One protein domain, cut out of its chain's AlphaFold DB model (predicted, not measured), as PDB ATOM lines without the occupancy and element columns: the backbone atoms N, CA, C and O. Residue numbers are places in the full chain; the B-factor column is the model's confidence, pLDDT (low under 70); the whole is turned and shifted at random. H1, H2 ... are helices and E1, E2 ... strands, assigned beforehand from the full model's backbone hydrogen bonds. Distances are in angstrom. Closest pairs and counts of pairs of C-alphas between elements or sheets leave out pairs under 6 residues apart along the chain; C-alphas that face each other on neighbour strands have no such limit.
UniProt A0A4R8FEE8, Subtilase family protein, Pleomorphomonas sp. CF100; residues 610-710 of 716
ATOM      1  N   VAL A 610     195.608 153.557 179.443       95.12
ATOM      2  CA  VAL A 610     196.641 153.491 178.407       95.12
ATOM      3  C   VAL A 610     196.546 152.144 177.711       95.12
ATOM      4  O   VAL A 610     196.555 151.109 178.373       95.12
ATOM      5  N   VAL A 611     196.488 152.167 176.385       94.38
ATOM      6  CA  VAL A 611     196.603 150.978 175.538       94.38
ATOM      7  C   VAL A 611     197.826 151.166 174.652       94.38
ATOM      8  O   VAL A 611     197.905 152.127 173.886       94.38
ATOM      9  N   GLU A 612     198.798 150.277 174.793       93.12
ATOM     10  CA  GLU A 612     199.951 150.192 173.911       93.12
ATOM     11  C   GLU A 612     199.636 149.264 172.747       93.12
ATOM     12  O   GLU A 612     199.140 148.152 172.934       93.12
ATOM     13  N   MET A 613     199.917 149.751 171.544       89.62
ATOM     14  CA  MET A 613     199.666 149.037 170.307       89.62
ATOM     15  C   MET A 613     200.930 148.889 169.469       89.62
ATOM     16  O   MET A 613     201.790 149.772 169.464       89.62
ATOM     17  N   LYS A 614     200.988 147.818 168.677       87.12
ATOM     18  CA  LYS A 614     201.947 147.652 167.581       87.12
ATOM     19  C   LYS A 614     201.688 148.723 166.515       87.12
ATOM     20  O   LYS A 614     200.539 148.983 166.158       87.12
ATOM     21  N   GLY A 615     202.741 149.355 166.005       72.88
ATOM     22  CA  GLY A 615     202.666 150.370 164.954       72.88
ATOM     23  C   GLY A 615     203.862 150.324 164.000       72.88
ATOM     24  O   GLY A 615     204.858 149.644 164.250       72.88
ATOM     25  N   GLU A 616     203.773 151.056 162.887       60.72
ATOM     26  CA  GLU A 616     204.914 151.238 161.981       60.72
ATOM     27  C   GLU A 616     206.046 151.972 162.716       60.72
ATOM     28  O   GLU A 616     205.858 153.085 163.205       60.72
ATOM     29  N   GLY A 617     207.215 151.334 162.827       63.75
ATOM     30  CA  GLY A 617     208.382 151.893 163.518       63.75
ATOM     31  C   GLY A 617     208.458 151.635 165.030       63.75
ATOM     32  O   GLY A 617     209.388 152.131 165.658       63.75
ATOM     33  N   GLY A 618     207.540 150.857 165.624       74.38
ATOM     34  CA  GLY A 618     207.619 150.467 167.038       74.38
ATOM     35  C   GLY A 618     206.261 150.386 167.735       74.38
ATOM     36  O   GLY A 618     205.283 149.904 167.169       74.38
ATOM     37  N   VAL A 619     206.200 150.843 168.986       81.94
ATOM     38  CA  VAL A 619     204.972 150.864 169.796       81.94
ATOM     39  C   VAL A 619     204.327 152.250 169.811       81.94
ATOM     40  O   VAL A 619     205.010 153.273 169.862       81.94
ATOM     41  N   ARG A 620     202.991 152.300 169.813       87.19
ATOM     42  CA  ARG A 620     202.198 153.531 169.922       87.19
ATOM     43  C   ARG A 620     201.313 153.483 171.162       87.19
ATOM     44  O   ARG A 620     200.531 152.554 171.337       87.19
ATOM     45  N   LEU A 621     201.372 154.529 171.985       89.75
ATOM     46  CA  LEU A 621     200.487 154.685 173.141       89.75
ATOM     47  C   LEU A 621     199.208 155.428 172.748       89.75
ATOM     48  O   LEU A 621     199.258 156.536 172.208       89.75
ATOM     49  N   ARG A 622     198.054 154.843 173.068       90.12
ATOM     50  CA  ARG A 622     196.743 155.498 173.013       90.12
ATOM     51  C   ARG A 622     196.213 155.693 174.430       90.12
ATOM     52  O   ARG A 622     196.392 154.832 175.287       90.12
ATOM     53  N   ARG A 623     195.563 156.833 174.676       91.56
ATOM     54  CA  ARG A 623     195.018 157.204 175.988       91.56
ATOM     55  C   ARG A 623     193.554 157.597 175.878       91.56
ATOM     56  O   ARG A 623     193.202 158.390 175.011       91.56
ATOM     57  N   GLY A 624     192.726 157.118 176.799       91.12
ATOM     58  CA  GLY A 624     191.301 157.443 176.852       91.12
ATOM     59  C   GLY A 624     190.602 156.748 178.015       91.12
ATOM     60  O   GLY A 624     191.253 156.179 178.882       91.12
ATOM     61  N   LEU A 625     189.273 156.803 178.056       91.56
ATOM     62  CA  LEU A 625     188.483 156.045 179.031       91.56
ATOM     63  C   LEU A 625     187.960 154.778 178.369       91.56
ATOM     64  O   LEU A 625     187.138 154.869 177.460       91.56
ATOM     65  N   LEU A 626     188.439 153.612 178.795       91.94
ATOM     66  CA  LEU A 626     187.922 152.337 178.306       91.94
ATOM     67  C   LEU A 626     186.492 152.102 178.805       91.94
ATOM     68  O   LEU A 626     186.024 152.706 179.779       91.94
ATOM     69  N   ALA A 627     185.781 151.205 178.126       87.94
ATOM     70  CA  ALA A 627     184.484 150.745 178.591       87.94
ATOM     71  C   ALA A 627     184.571 150.089 179.991       87.94
ATOM     72  O   ALA A 627     185.599 149.537 180.374       87.94
ATOM     73  N   ASN A 628     183.510 150.193 180.802       82.06
ATOM     74  CA  ASN A 628     183.520 149.736 182.205       82.06
ATOM     75  C   ASN A 628     183.797 148.231 182.321       82.06
ATOM     76  O   ASN A 628     184.442 147.790 183.267       82.06
ATOM     77  N   ASP A 629     183.291 147.458 181.368       87.62
ATOM     78  CA  ASP A 629     183.471 146.015 181.260       87.62
ATOM     79  C   ASP A 629     184.910 145.624 180.912       87.62
ATOM     80  O   ASP A 629     185.331 144.539 181.306       87.62
ATOM     81  N   ALA A 630     185.704 146.516 180.304       91.12
ATOM     82  CA  ALA A 630     187.123 146.284 180.024       91.12
ATOM     83  C   ALA A 630     187.948 145.993 181.289       91.12
ATOM     84  O   ALA A 630     189.053 145.477 181.188       91.12
ATOM     85  N   ARG A 631     187.445 146.291 182.493       89.88
ATOM     86  CA  ARG A 631     188.113 145.937 183.760       89.88
ATOM     87  C   ARG A 631     187.787 144.529 184.256       89.88
ATOM     88  O   ARG A 631     188.337 144.100 185.266       89.88
ATOM     89  N   SER A 632     186.897 143.810 183.581       92.19
ATOM     90  CA  SER A 632     186.569 142.435 183.935       92.19
ATOM     91  C   SER A 632     187.622 141.468 183.381       92.19
ATOM     92  O   SER A 632     187.837 141.442 182.167       92.19
ATOM     93  N   PRO A 633     188.216 140.585 184.210       93.50
ATOM     94  CA  PRO A 633     189.108 139.525 183.732       93.50
ATOM     95  C   PRO A 633     188.480 138.623 182.657       93.50
ATOM     96  O   PRO A 633     189.193 138.080 181.816       93.50
ATOM     97  N   SER A 634     187.146 138.492 182.638       93.12
ATOM     98  CA  SER A 634     186.416 137.703 181.634       93.12
ATOM     99  C   SER A 634     186.496 138.253 180.211       93.12
ATOM    100  O   SER A 634     186.223 137.509 179.271       93.12
ATOM    101  N   VAL A 635     186.887 139.518 180.033       94.19
ATOM    102  CA  VAL A 635     187.168 140.085 178.706       94.19
ATOM    103  C   VAL A 635     188.402 139.422 178.094       94.19
ATOM    104  O   VAL A 635     188.406 139.109 176.909       94.19
ATOM    105  N   TYR A 636     189.419 139.143 178.912       93.25
ATOM    106  CA  TYR A 636     190.742 138.719 178.448       93.25
ATOM    107  C   TYR A 636     190.995 137.217 178.590       93.25
ATOM    108  O   TYR A 636     191.875 136.687 177.914       93.25
ATOM    109  N   CYS A 637     190.267 136.528 179.465       92.12
ATOM    110  CA  CYS A 637     190.568 135.155 179.869       92.12
ATOM    111  C   CYS A 637     189.381 134.202 179.686       92.12
ATOM    112  O   CYS A 637     188.236 134.589 179.929       92.12
ATOM    113  N   ASP A 638     189.672 132.937 179.358       90.00
ATOM    114  CA  ASP A 638     188.700 131.832 179.383       90.00
ATOM    115  C   ASP A 638     189.318 130.502 179.898       90.00
ATOM    116  O   ASP A 638     190.093 129.871 179.168       90.00
ATOM    117  N   PRO A 639     189.005 130.049 181.133       91.50
ATOM    118  CA  PRO A 639     188.136 130.708 182.108       91.50
ATOM    119  C   PRO A 639     188.805 131.936 182.747       91.50
ATOM    120  O   PRO A 639     190.031 132.038 182.828       91.50
ATOM    121  N   ALA A 640     187.987 132.870 183.230       89.81
ATOM    122  CA  ALA A 640     188.463 134.039 183.961       89.81
ATOM    123  C   ALA A 640     188.988 133.652 185.357       89.81
ATOM    124  O   ALA A 640     188.308 132.899 186.061       89.81
ATOM    125  N   PRO A 641     190.149 134.170 185.795       88.19
ATOM    126  CA  PRO A 641     190.636 133.921 187.146       88.19
ATOM    127  C   PRO A 641     189.715 134.577 188.184       88.19
ATOM    128  O   PRO A 641     189.328 135.739 188.043       88.19
ATOM    129  N   ALA A 642     189.374 133.837 189.240       80.19
ATOM    130  CA  ALA A 642     188.579 134.350 190.352       80.19
ATOM    131  C   ALA A 642     189.484 135.058 191.377       80.19
ATOM    132  O   ALA A 642     190.336 134.427 191.997       80.19
ATOM    133  N   ARG A 643     189.282 136.367 191.561       79.69
ATOM    134  CA  ARG A 643     189.939 137.204 192.580       79.69
ATOM    135  C   ARG A 643     188.880 138.053 193.279       79.69
ATOM    136  O   ARG A 643     188.483 139.101 192.776       79.69
ATOM    137  N   SER A 644     188.382 137.585 194.417       61.53
ATOM    138  CA  SER A 644     187.570 138.410 195.312       61.53
ATOM    139  C   SER A 644     188.481 139.419 196.016       61.53
ATOM    140  O   SER A 644     189.495 139.006 196.564       61.53
ATOM    141  N   HIS A 645     188.108 140.703 196.031       68.25
ATOM    142  CA  HIS A 645     188.806 141.792 196.746       68.25
ATOM    143  C   HIS A 645     190.117 142.326 196.132       68.25
ATOM    144  O   HIS A 645     190.801 143.106 196.782       68.25
ATOM    145  N   SER A 646     190.420 142.016 194.865       82.25
ATOM    146  CA  SER A 646     191.563 142.612 194.150       82.25
ATOM    147  C   SER A 646     191.112 143.410 192.924       82.25
ATOM    148  O   SER A 646     190.160 143.048 192.230       82.25
ATOM    149  N   GLN A 647     191.826 144.489 192.623       89.75
ATOM    150  CA  GLN A 647     191.544 145.368 191.492       89.75
ATOM    151  C   GLN A 647     192.416 144.990 190.291       89.75
ATOM    152  O   GLN A 647     193.633 144.891 190.430       89.75
ATOM    153  N   LEU A 648     191.834 144.825 189.098       93.44
ATOM    154  CA  LEU A 648     192.618 144.632 187.872       93.44
ATOM    155  C   LEU A 648     193.314 145.947 187.479       93.44
ATOM    156  O   LEU A 648     192.648 146.943 187.196       93.44
ATOM    157  N   LEU A 649     194.650 145.947 187.464       94.50
ATOM    158  CA  LEU A 649     195.471 147.137 187.212       94.50
ATOM    159  C   LEU A 649     196.092 147.161 185.812       94.50
ATOM    160  O   LEU A 649     196.205 148.231 185.211       94.50
ATOM    161  N   LYS A 650     196.488 145.992 185.297       95.25
ATOM    162  CA  LYS A 650     197.166 145.858 184.002       95.25
ATOM    163  C   LYS A 650     196.847 144.521 183.338       95.25
ATOM    164  O   LYS A 650     196.648 143.518 184.026       95.25
ATOM    165  N   VAL A 651     196.838 144.510 182.007       94.75
ATOM    166  CA  VAL A 651     196.773 143.303 181.176       94.75
ATOM    167  C   VAL A 651     197.880 143.346 180.131       94.75
ATOM    168  O   VAL A 651     197.990 144.322 179.400       94.75
ATOM    169  N   VAL A 652     198.659 142.272 180.026       91.81
ATOM    170  CA  VAL A 652     199.644 142.058 178.958       91.81
ATOM    171  C   VAL A 652     199.151 140.897 178.091       91.81
ATOM    172  O   VAL A 652     199.202 139.741 178.531       91.81
ATOM    173  N   PRO A 653     198.583 141.176 176.904       87.62
ATOM    174  CA  PRO A 653     198.071 140.140 176.017       87.62
ATOM    175  C   PRO A 653     199.199 139.360 175.342       87.62
ATOM    176  O   PRO A 653     200.203 139.948 174.955       87.62
ATOM    177  N   ARG A 654     198.992 138.050 175.141       73.19
ATOM    178  CA  ARG A 654     199.818 137.184 174.273       73.19
ATOM    179  C   ARG A 654     201.332 137.409 174.414       73.19
ATOM    180  O   ARG A 654     202.014 137.645 173.424       73.19
ATOM    181  N   PHE A 655     201.826 137.318 175.644       67.25
ATOM    182  CA  PHE A 655     203.242 137.479 175.975       67.25
ATOM    183  C   PHE A 655     204.115 136.537 175.126       67.25
ATOM    184  O   PHE A 655     204.005 135.321 175.285       67.25
ATOM    185  N   ASP A 656     204.942 137.073 174.224       55.53
ATOM    186  CA  ASP A 656     205.837 136.296 173.364       55.53
ATOM    187  C   ASP A 656     207.312 136.453 173.782       55.53
ATOM    188  O   ASP A 656     207.791 137.523 174.142       55.53
ATOM    189  N   GLY A 657     208.065 135.346 173.754       51.56
ATOM    190  CA  GLY A 657     209.509 135.433 173.511       51.56
ATOM    191  C   GLY A 657     210.487 135.585 174.687       51.56
ATOM    192  O   GLY A 657     211.452 136.324 174.520       51.56
ATOM    193  N   ARG A 658     210.343 134.815 175.790       48.06
ATOM    194  CA  ARG A 658     211.495 134.111 176.453       48.06
ATOM    195  C   ARG A 658     211.151 133.177 177.629       48.06
ATOM    196  O   ARG A 658     211.913 132.252 177.872       48.06
ATOM    197  N   SER A 659     210.014 133.352 178.305       49.44
ATOM    198  CA  SER A 659     209.176 132.298 178.928       49.44
ATOM    199  C   SER A 659     208.204 132.923 179.921       49.44
ATOM    200  O   SER A 659     208.563 133.215 181.059       49.44
ATOM    201  N   ARG A 660     206.944 133.007 179.492       51.69
ATOM    202  CA  ARG A 660     205.725 132.978 180.310       51.69
ATOM    203  C   ARG A 660     204.583 132.493 179.390       51.69
ATOM    204  O   ARG A 660     203.642 133.221 179.126       51.69
ATOM    205  N   VAL A 661     204.775 131.272 178.864       56.03
ATOM    206  CA  VAL A 661     203.934 130.460 177.944       56.03
ATOM    207  C   VAL A 661     203.218 131.241 176.830       56.03
ATOM    208  O   VAL A 661     202.191 131.875 177.072       56.03
ATOM    209  N   ASP A 662     203.710 131.099 175.594       62.97
ATOM    210  CA  ASP A 662     203.099 131.679 174.392       62.97
ATOM    211  C   ASP A 662     201.579 131.441 174.345       62.97
ATOM    212  O   ASP A 662     201.079 130.335 174.583       62.97
ATOM    213  N   GLY A 663     200.828 132.498 174.029       70.31
ATOM    214  CA  GLY A 663     199.367 132.446 173.911       70.31
ATOM    215  C   GLY A 663     198.593 132.596 175.227       70.31
ATOM    216  O   GLY A 663     197.371 132.417 175.233       70.31
ATOM    217  N   GLN A 664     199.258 132.947 176.331       85.56
ATOM    218  CA  GLN A 664     198.598 133.345 177.578       85.56
ATOM    219  C   GLN A 664     198.524 134.867 177.729       85.56
ATOM    220  O   GLN A 664     199.405 135.602 177.283       85.56
ATOM    221  N   ASN A 665     197.460 135.336 178.381       89.25
ATOM    222  CA  ASN A 665     197.362 136.719 178.837       89.25
ATOM    223  C   ASN A 665     197.820 136.790 180.294       89.25
ATOM    224  O   ASN A 665     197.495 135.906 181.089       89.25
ATOM    225  N   TRP A 666     198.533 137.858 180.640       89.94
ATOM    226  CA  TRP A 666     198.969 138.139 182.004       89.94
ATOM    227  C   TRP A 666     198.161 139.283 182.583       89.94
ATOM    228  O   TRP A 666     198.132 140.379 182.030       89.94
ATOM    229  N   LEU A 667     197.480 139.021 183.691       93.38
ATOM    230  CA  LEU A 667     196.650 139.986 184.395       93.38
ATOM    231  C   LEU A 667     197.328 140.325 185.717       93.38
ATOM    232  O   LEU A 667     197.679 139.428 186.483       93.38
ATOM    233  N   TYR A 668     197.487 141.615 185.986       93.50
ATOM    234  CA  TYR A 668     198.111 142.119 187.201       93.50
ATOM    235  C   TYR A 668     197.040 142.729 188.090       93.50
ATOM    236  O   TYR A 668     196.341 143.669 187.694       93.50
ATOM    237  N   PHE A 669     196.928 142.192 189.297       93.38
ATOM    238  CA  PHE A 669     195.957 142.601 190.293       93.38
ATOM    239  C   PHE A 669     196.655 143.342 191.426       93.38
ATOM    240  O   PHE A 669     197.704 142.909 191.895       93.38
ATOM    241  N   GLY A 670     196.069 144.456 191.853       90.62
ATOM    242  CA  GLY A 670     196.439 145.137 193.085       90.62
ATOM    243  C   GLY A 670     195.585 144.633 194.232       90.62
ATOM    244  O   GLY A 670     194.356 144.668 194.126       90.62
ATOM    245  N   ASP A 671     196.223 144.205 195.313       83.88
ATOM    246  CA  ASP A 671     195.536 143.762 196.527       83.88
ATOM    247  C   ASP A 671     195.452 144.892 197.578       83.88
ATOM    248  O   ASP A 671     196.044 145.978 197.424       83.88
ATOM    249  N   GLN A 672     194.664 144.667 198.631       74.88
ATOM    250  CA  GLN A 672     194.468 145.592 199.752       74.88
ATOM    251  C   GLN A 672     195.740 145.766 200.588       74.88
ATOM    252  O   GLN A 672     195.997 146.857 201.092       74.88
ATOM    253  N   ASP A 673     196.578 144.732 200.671       72.25
ATOM    254  CA  ASP A 673     197.866 144.774 201.373       72.25
ATOM    255  C   ASP A 673     198.944 145.596 200.636       72.25
ATOM    256  O   ASP A 673     200.026 145.828 201.171       72.25
ATOM    257  N   GLY A 674     198.647 146.084 199.424       72.19
ATOM    258  CA  GLY A 674     199.557 146.892 198.617       72.19
ATOM    259  C   GLY A 674     200.431 146.100 197.647       72.19
ATOM    260  O   GLY A 674     201.250 146.704 196.952       72.19
ATOM    261  N   THR A 675     200.261 144.782 197.559       82.38
ATOM    262  CA  THR A 675     200.999 143.940 196.614       82.38
ATOM    263  C   THR A 675     200.415 144.008 195.196       82.38
ATOM    264  O   THR A 675     199.244 144.342 194.982       82.38
ATOM    265  N   VAL A 676     201.266 143.728 194.198       89.56
ATOM    266  CA  VAL A 676     200.866 143.552 192.792       89.56
ATOM    267  C   VAL A 676     201.212 142.138 192.359       89.56
ATOM    268  O   VAL A 676     202.390 141.800 192.197       89.56
ATOM    269  N   GLU A 677     200.180 141.336 192.129       89.19
ATOM    270  CA  GLU A 677     200.312 139.934 191.757       89.19
ATOM    271  C   GLU A 677     199.891 139.692 190.312       89.19
ATOM    272  O   GLU A 677     198.854 140.172 189.854       89.19
ATOM    273  N   ALA A 678     200.690 138.899 189.601       89.62
ATOM    274  CA  ALA A 678     200.434 138.532 188.218       89.62
ATOM    275  C   ALA A 678     199.841 137.118 188.143       89.62
ATOM    276  O   ALA A 678     200.381 136.183 188.735       89.62
ATOM    277  N   ILE A 679     198.755 136.952 187.391       89.81
ATOM    278  CA  ILE A 679     198.160 135.656 187.052       89.81
ATOM    279  C   ILE A 679     198.160 135.512 185.539       89.81
ATOM    280  O   ILE A 679     197.753 136.431 184.828       89.81
ATOM    281  N   SER A 680     198.561 134.342 185.058       88.88
ATOM    282  CA  SER A 680     198.399 133.987 183.658       88.88
ATOM    283  C   SER A 680     197.117 133.194 183.425       88.88
ATOM    284  O   SER A 680     196.645 132.449 184.287       88.88
ATOM    285  N   CYS A 681     196.525 133.372 182.251       89.75
ATOM    286  CA  CYS A 681     195.317 132.671 181.844       89.75
ATOM    287  C   CYS A 681     195.373 132.336 180.352       89.75
ATOM    288  O   CYS A 681     196.100 132.966 179.577       89.75
ATOM    289  N   LYS A 682     194.556 131.370 179.925       89.94
ATOM    290  CA  LYS A 682     194.347 131.115 178.499       89.94
ATOM    291  C   LYS A 682     193.741 132.364 177.852       89.94
ATOM    292  O   LYS A 682     192.698 132.848 178.297       89.94
ATOM    293  N   SER A 683     194.410 132.867 176.815       88.69
ATOM    294  CA  SER A 683     193.998 134.079 176.111       88.69
ATOM    295  C   SER A 683     192.636 133.896 175.437       88.69
ATOM    296  O   SER A 683     192.371 132.874 174.797       88.69
ATOM    297  N   ARG A 684     191.782 134.911 175.566       89.75
ATOM    298  CA  ARG A 684     190.532 135.084 174.823       89.75
ATOM    299  C   ARG A 684     190.730 136.216 173.814       89.75
ATOM    300  O   ARG A 684     191.357 137.214 174.148       89.75
ATOM    301  N   ALA A 685     190.206 136.083 172.596       89.81
ATOM    302  CA  ALA A 685     190.174 137.199 171.647       89.81
ATOM    303  C   ALA A 685     189.221 138.293 172.153       89.81
ATOM    304  O   ALA A 685     188.112 137.987 172.601       89.81
ATOM    305  N   PHE A 686     189.651 139.550 172.078       91.12
ATOM    306  CA  PHE A 686     188.889 140.687 172.584       91.12
ATOM    307  C   PHE A 686     189.075 141.921 171.702       91.12
ATOM    308  O   PHE A 686     190.043 142.038 170.948       91.12
ATOM    309  N   GLU A 687     188.138 142.850 171.839       91.19
ATOM    310  CA  GLU A 687     188.185 144.169 171.224       91.19
ATOM    311  C   GLU A 687     187.949 145.224 172.303       91.19
ATOM    312  O   GLU A 687     187.146 145.021 173.216       91.19
ATOM    313  N   LEU A 688     188.668 146.340 172.214       91.12
ATOM    314  CA  LEU A 688     188.543 147.470 173.126       91.12
ATOM    315  C   LEU A 688     188.176 148.737 172.366       91.12
ATOM    316  O   LEU A 688     188.659 148.985 171.264       91.12
ATOM    317  N   SER A 689     187.382 149.586 173.003       88.06
ATOM    318  CA  SER A 689     187.043 150.915 172.507       88.06
ATOM    319  C   SER A 689     187.133 151.936 173.634       88.06
ATOM    320  O   SER A 689     186.870 151.643 174.808       88.06
ATOM    321  N   PHE A 690     187.533 153.154 173.274       90.06
ATOM    322  CA  PHE A 690     187.439 154.289 174.177       90.06
ATOM    323  C   PHE A 690     186.041 154.896 174.098       90.06
ATOM    324  O   PHE A 690     185.420 154.955 173.043       90.06
ATOM    325  N   ARG A 691     185.558 155.398 175.228       85.62
ATOM    326  CA  ARG A 691     184.280 156.112 175.341       85.62
ATOM    327  C   ARG A 691     184.367 157.586 174.956       85.62
ATOM    328  O   ARG A 691     183.340 158.252 174.891       85.62
ATOM    329  N   ASP A 692     185.576 158.109 174.789       73.25
ATOM    330  CA  ASP A 692     185.805 159.511 174.449       73.25
ATOM    331  C   ASP A 692     185.408 159.762 172.989       73.25
ATOM    332  O   ASP A 692     185.955 159.125 172.090       73.25
ATOM    333  N   ALA A 693     184.475 160.688 172.753       55.78
ATOM    334  CA  ALA A 693     183.916 160.984 171.432       55.78
ATOM    335  C   ALA A 693     184.969 161.423 170.396       55.78
ATOM    336  O   ALA A 693     184.729 161.310 169.199       55.78
ATOM    337  N   ALA A 694     186.144 161.899 170.829       61.41
ATOM    338  CA  ALA A 694     187.241 162.253 169.924       61.41
ATOM    339  C   ALA A 694     188.025 161.033 169.389       61.41
ATOM    340  O   ALA A 694     188.815 161.176 168.458       61.41
ATOM    341  N   ILE A 695     187.850 159.853 169.999       62.91
ATOM    342  CA  ILE A 695     188.628 158.626 169.740       62.91
ATOM    343  C   ILE A 695     187.693 157.388 169.618       62.91
ATOM    344  O   ILE A 695     188.165 156.264 169.463       62.91
ATOM    345  N   SER A 696     186.363 157.561 169.697       54.81
ATOM    346  CA  SER A 696     185.408 156.464 169.952       54.81
ATOM    347  C   SER A 696     185.180 155.486 168.798       54.81
ATOM    348  O   SER A 696     184.726 154.376 169.056       54.81
ATOM    349  N   ASP A 697     185.508 155.853 167.556       55.88
ATOM    350  CA  ASP A 697     185.218 155.033 166.362       55.88
ATOM    351  C   ASP A 697     186.336 154.042 165.983       55.88
ATOM    352  O   ASP A 697     186.300 153.421 164.924       55.88
ATOM    353  N   ASP A 698     187.344 153.873 166.840       69.00
ATOM    354  CA  ASP A 698     188.607 153.233 166.469       69.00
ATOM    355  C   ASP A 698     188.899 152.018 167.367       69.00
ATOM    356  O   ASP A 698     189.737 152.067 168.280       69.00
ATOM    357  N   THR A 699     188.129 150.947 167.127       83.19
ATOM    358  CA  THR A 699     188.190 149.650 167.819       83.19
ATOM    359  C   THR A 699     189.583 149.031 167.739       83.19
ATOM    360  O   THR A 699     190.137 148.833 166.660       83.19
ATOM    361  N   MET A 700     190.135 148.669 168.895       89.56
ATOM    362  CA  MET A 700     191.456 148.059 169.037       89.56
ATOM    363  C   MET A 700     191.313 146.554 169.230       89.56
ATOM    364  O   MET A 700     190.639 146.109 170.160       89.56
ATOM    365  N   LYS A 701     191.960 145.769 168.372       89.69
ATOM    366  CA  LYS A 701     191.914 144.305 168.426       89.69
ATOM    367  C   LYS A 701     193.024 143.755 169.310       89.69
ATOM    368  O   LYS A 701     194.125 144.296 169.333       89.69
ATOM    369  N   SER A 702     192.759 142.634 169.980       87.88
ATOM    370  CA  SER A 702     193.719 141.967 170.873       87.88
ATOM    371  C   SER A 702     195.086 141.675 170.250       87.88
ATOM    372  O   SER A 702     196.074 141.594 170.965       87.88
ATOM    373  N   ASP A 703     195.142 141.488 168.933       86.00
ATOM    374  CA  ASP A 703     196.341 141.076 168.190       86.00
ATOM    375  C   ASP A 703     197.348 142.224 168.024       86.00
ATOM    376  O   ASP A 703     198.561 141.996 167.919       86.00
ATOM    377  N   ASP A 704     196.820 143.446 168.056       87.69
ATOM    378  CA  ASP A 704     197.560 144.687 167.887       87.69
ATOM    379  C   ASP A 704     197.945 145.309 169.232       87.69
ATOM    380  O   ASP A 704     198.731 146.250 169.250       87.69
ATOM    381  N   ILE A 705     197.416 144.807 170.353       90.56
ATOM    382  CA  ILE A 705     197.646 145.345 171.698       90.56
ATOM    383  C   ILE A 705     198.764 144.566 172.391       90.56
ATOM    384  O   ILE A 705     198.692 143.345 172.511       90.56
ATOM    385  N   THR A 706     199.764 145.280 172.902       89.56
ATOM    386  CA  THR A 706     200.888 144.702 173.659       89.56
ATOM    387  C   THR A 706     200.768 144.941 175.158       89.56
ATOM    388  O   THR A 706     201.270 144.145 175.947       89.56
ATOM    389  N   ASP A 707     200.070 145.996 175.577       93.38
ATOM    390  CA  ASP A 707     199.941 146.344 176.989       93.38
ATOM    391  C   ASP A 707     198.699 147.201 177.250       93.38
ATOM    392  O   ASP A 707     198.353 148.086 176.466       93.38
ATOM    393  N   ILE A 708     198.025 146.962 178.370       96.12
ATOM    394  CA  ILE A 708     196.873 147.732 178.832       96.12
ATOM    395  C   ILE A 708     197.125 148.106 180.286       96.12
ATOM    396  O   ILE A 708     197.194 147.235 181.150       96.12
ATOM    397  N   VAL A 709     197.202 149.403 180.574       96.56
ATOM    398  CA  VAL A 709     197.350 149.936 181.932       96.56
ATOM    399  C   VAL A 709     196.130 150.777 182.247       96.56
ATOM    400  O   VAL A 709     195.896 151.819 181.633       96.56
ATOM    401  N   PHE A 710     195.345 150.352 183.228       95.88
ATOM    402  CA  PHE A 710     194.157 151.104 183.594       95.88
ATOM    403  C   PHE A 710     194.508 152.371 184.379       95.88
ATOM    404  O   PHE A 710     195.499 152.419 185.104       95.88
TER     405      PHE A 710
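What this domain is: This is residues 610 to 710 of the 716 residues of the protein "Subtilase family protein" of Pleomorphomonas sp. CF100 (UniProt A0A4R8FEE8). Look first for one strongly twisted wall of six antiparallel strands, in the order E2, E1, E6, E3, E4, E5. The short helices H1 and H2 graze it, and the long link of residues 683 to 704 passes over one face. The printed part has 101 residues, with E1, E2, H1, H2, E3, E4, E5 and E6 along the chain; 46 residues are in named elements, mostly strand. It is compact, with a radius of gyration of the C-alphas of 13.6 A, and rounded, with spans of 36 by 31 by 24 A.

How they stand to each other: Start at E1, residues 610 to 615, which forms a hairpin with E2, residues 618 to 624; N 613 and O 620 are 2.9 A apart, within hydrogen-bond range. Go on to H1, residues 628 to 631, and H2, residues 633 to 636, which are close but not clearly touching: their closest C-alphas, those of Asp 629 and Val 635, are 7.4 A apart. Both are on the sheet but only graze it, H1 with residues 630 to 631. Each is too short for an O i to N i+4 pair, and its one O i to N i+3 pair is within range. Next come E3, residues 647 to 652, E4, residues 664 to 670, and E5, residues 676 to 682, a meander in which each strand is the antiparallel neighbour of the one before. Check N 652 and O 666 at 2.8 A, then N 667 and O 679 at 2.8 A. E6, residues 705 to 709, completes a Greek key: E3, E4 and E5 are its meander, and E3 is the antiparallel neighbour of E6, with N 708 and O 651 at 2.8 A. On its other side E6 is antiparallel to E1, with N 612 and O 707 at 2.8 A. E2 and E5 are the edge strands.

Where its parts are: Find C-alpha 610 at (196.641, 153.491, 178.407); from there E1 runs 15.1 A. E2 runs 20.3 A, H1 6.2 A and H2 5.6 A. E3 begins at C-alpha 647, (191.544, 145.368, 191.492), and runs 15.3 A. E4 runs 19.6 A and E5 20.0 A. E6 runs 11.2 A and ends at C-alpha 709, (197.350, 149.936, 181.932).

The domain as a whole: The two farthest C-alphas, those of Glu 616 and Asp 673, are 40.5 A apart. The printed part has no cut. The links E3 to E4 and E5 to E6 are long; in the latter, residues 687 to 688 pair antiparallel with 700 to 701. The mean pLDDT of the printed part is 83.0; look for values under 70 at residues 616 to 617, 644 to 645, 655 to 662 and 693 to 698.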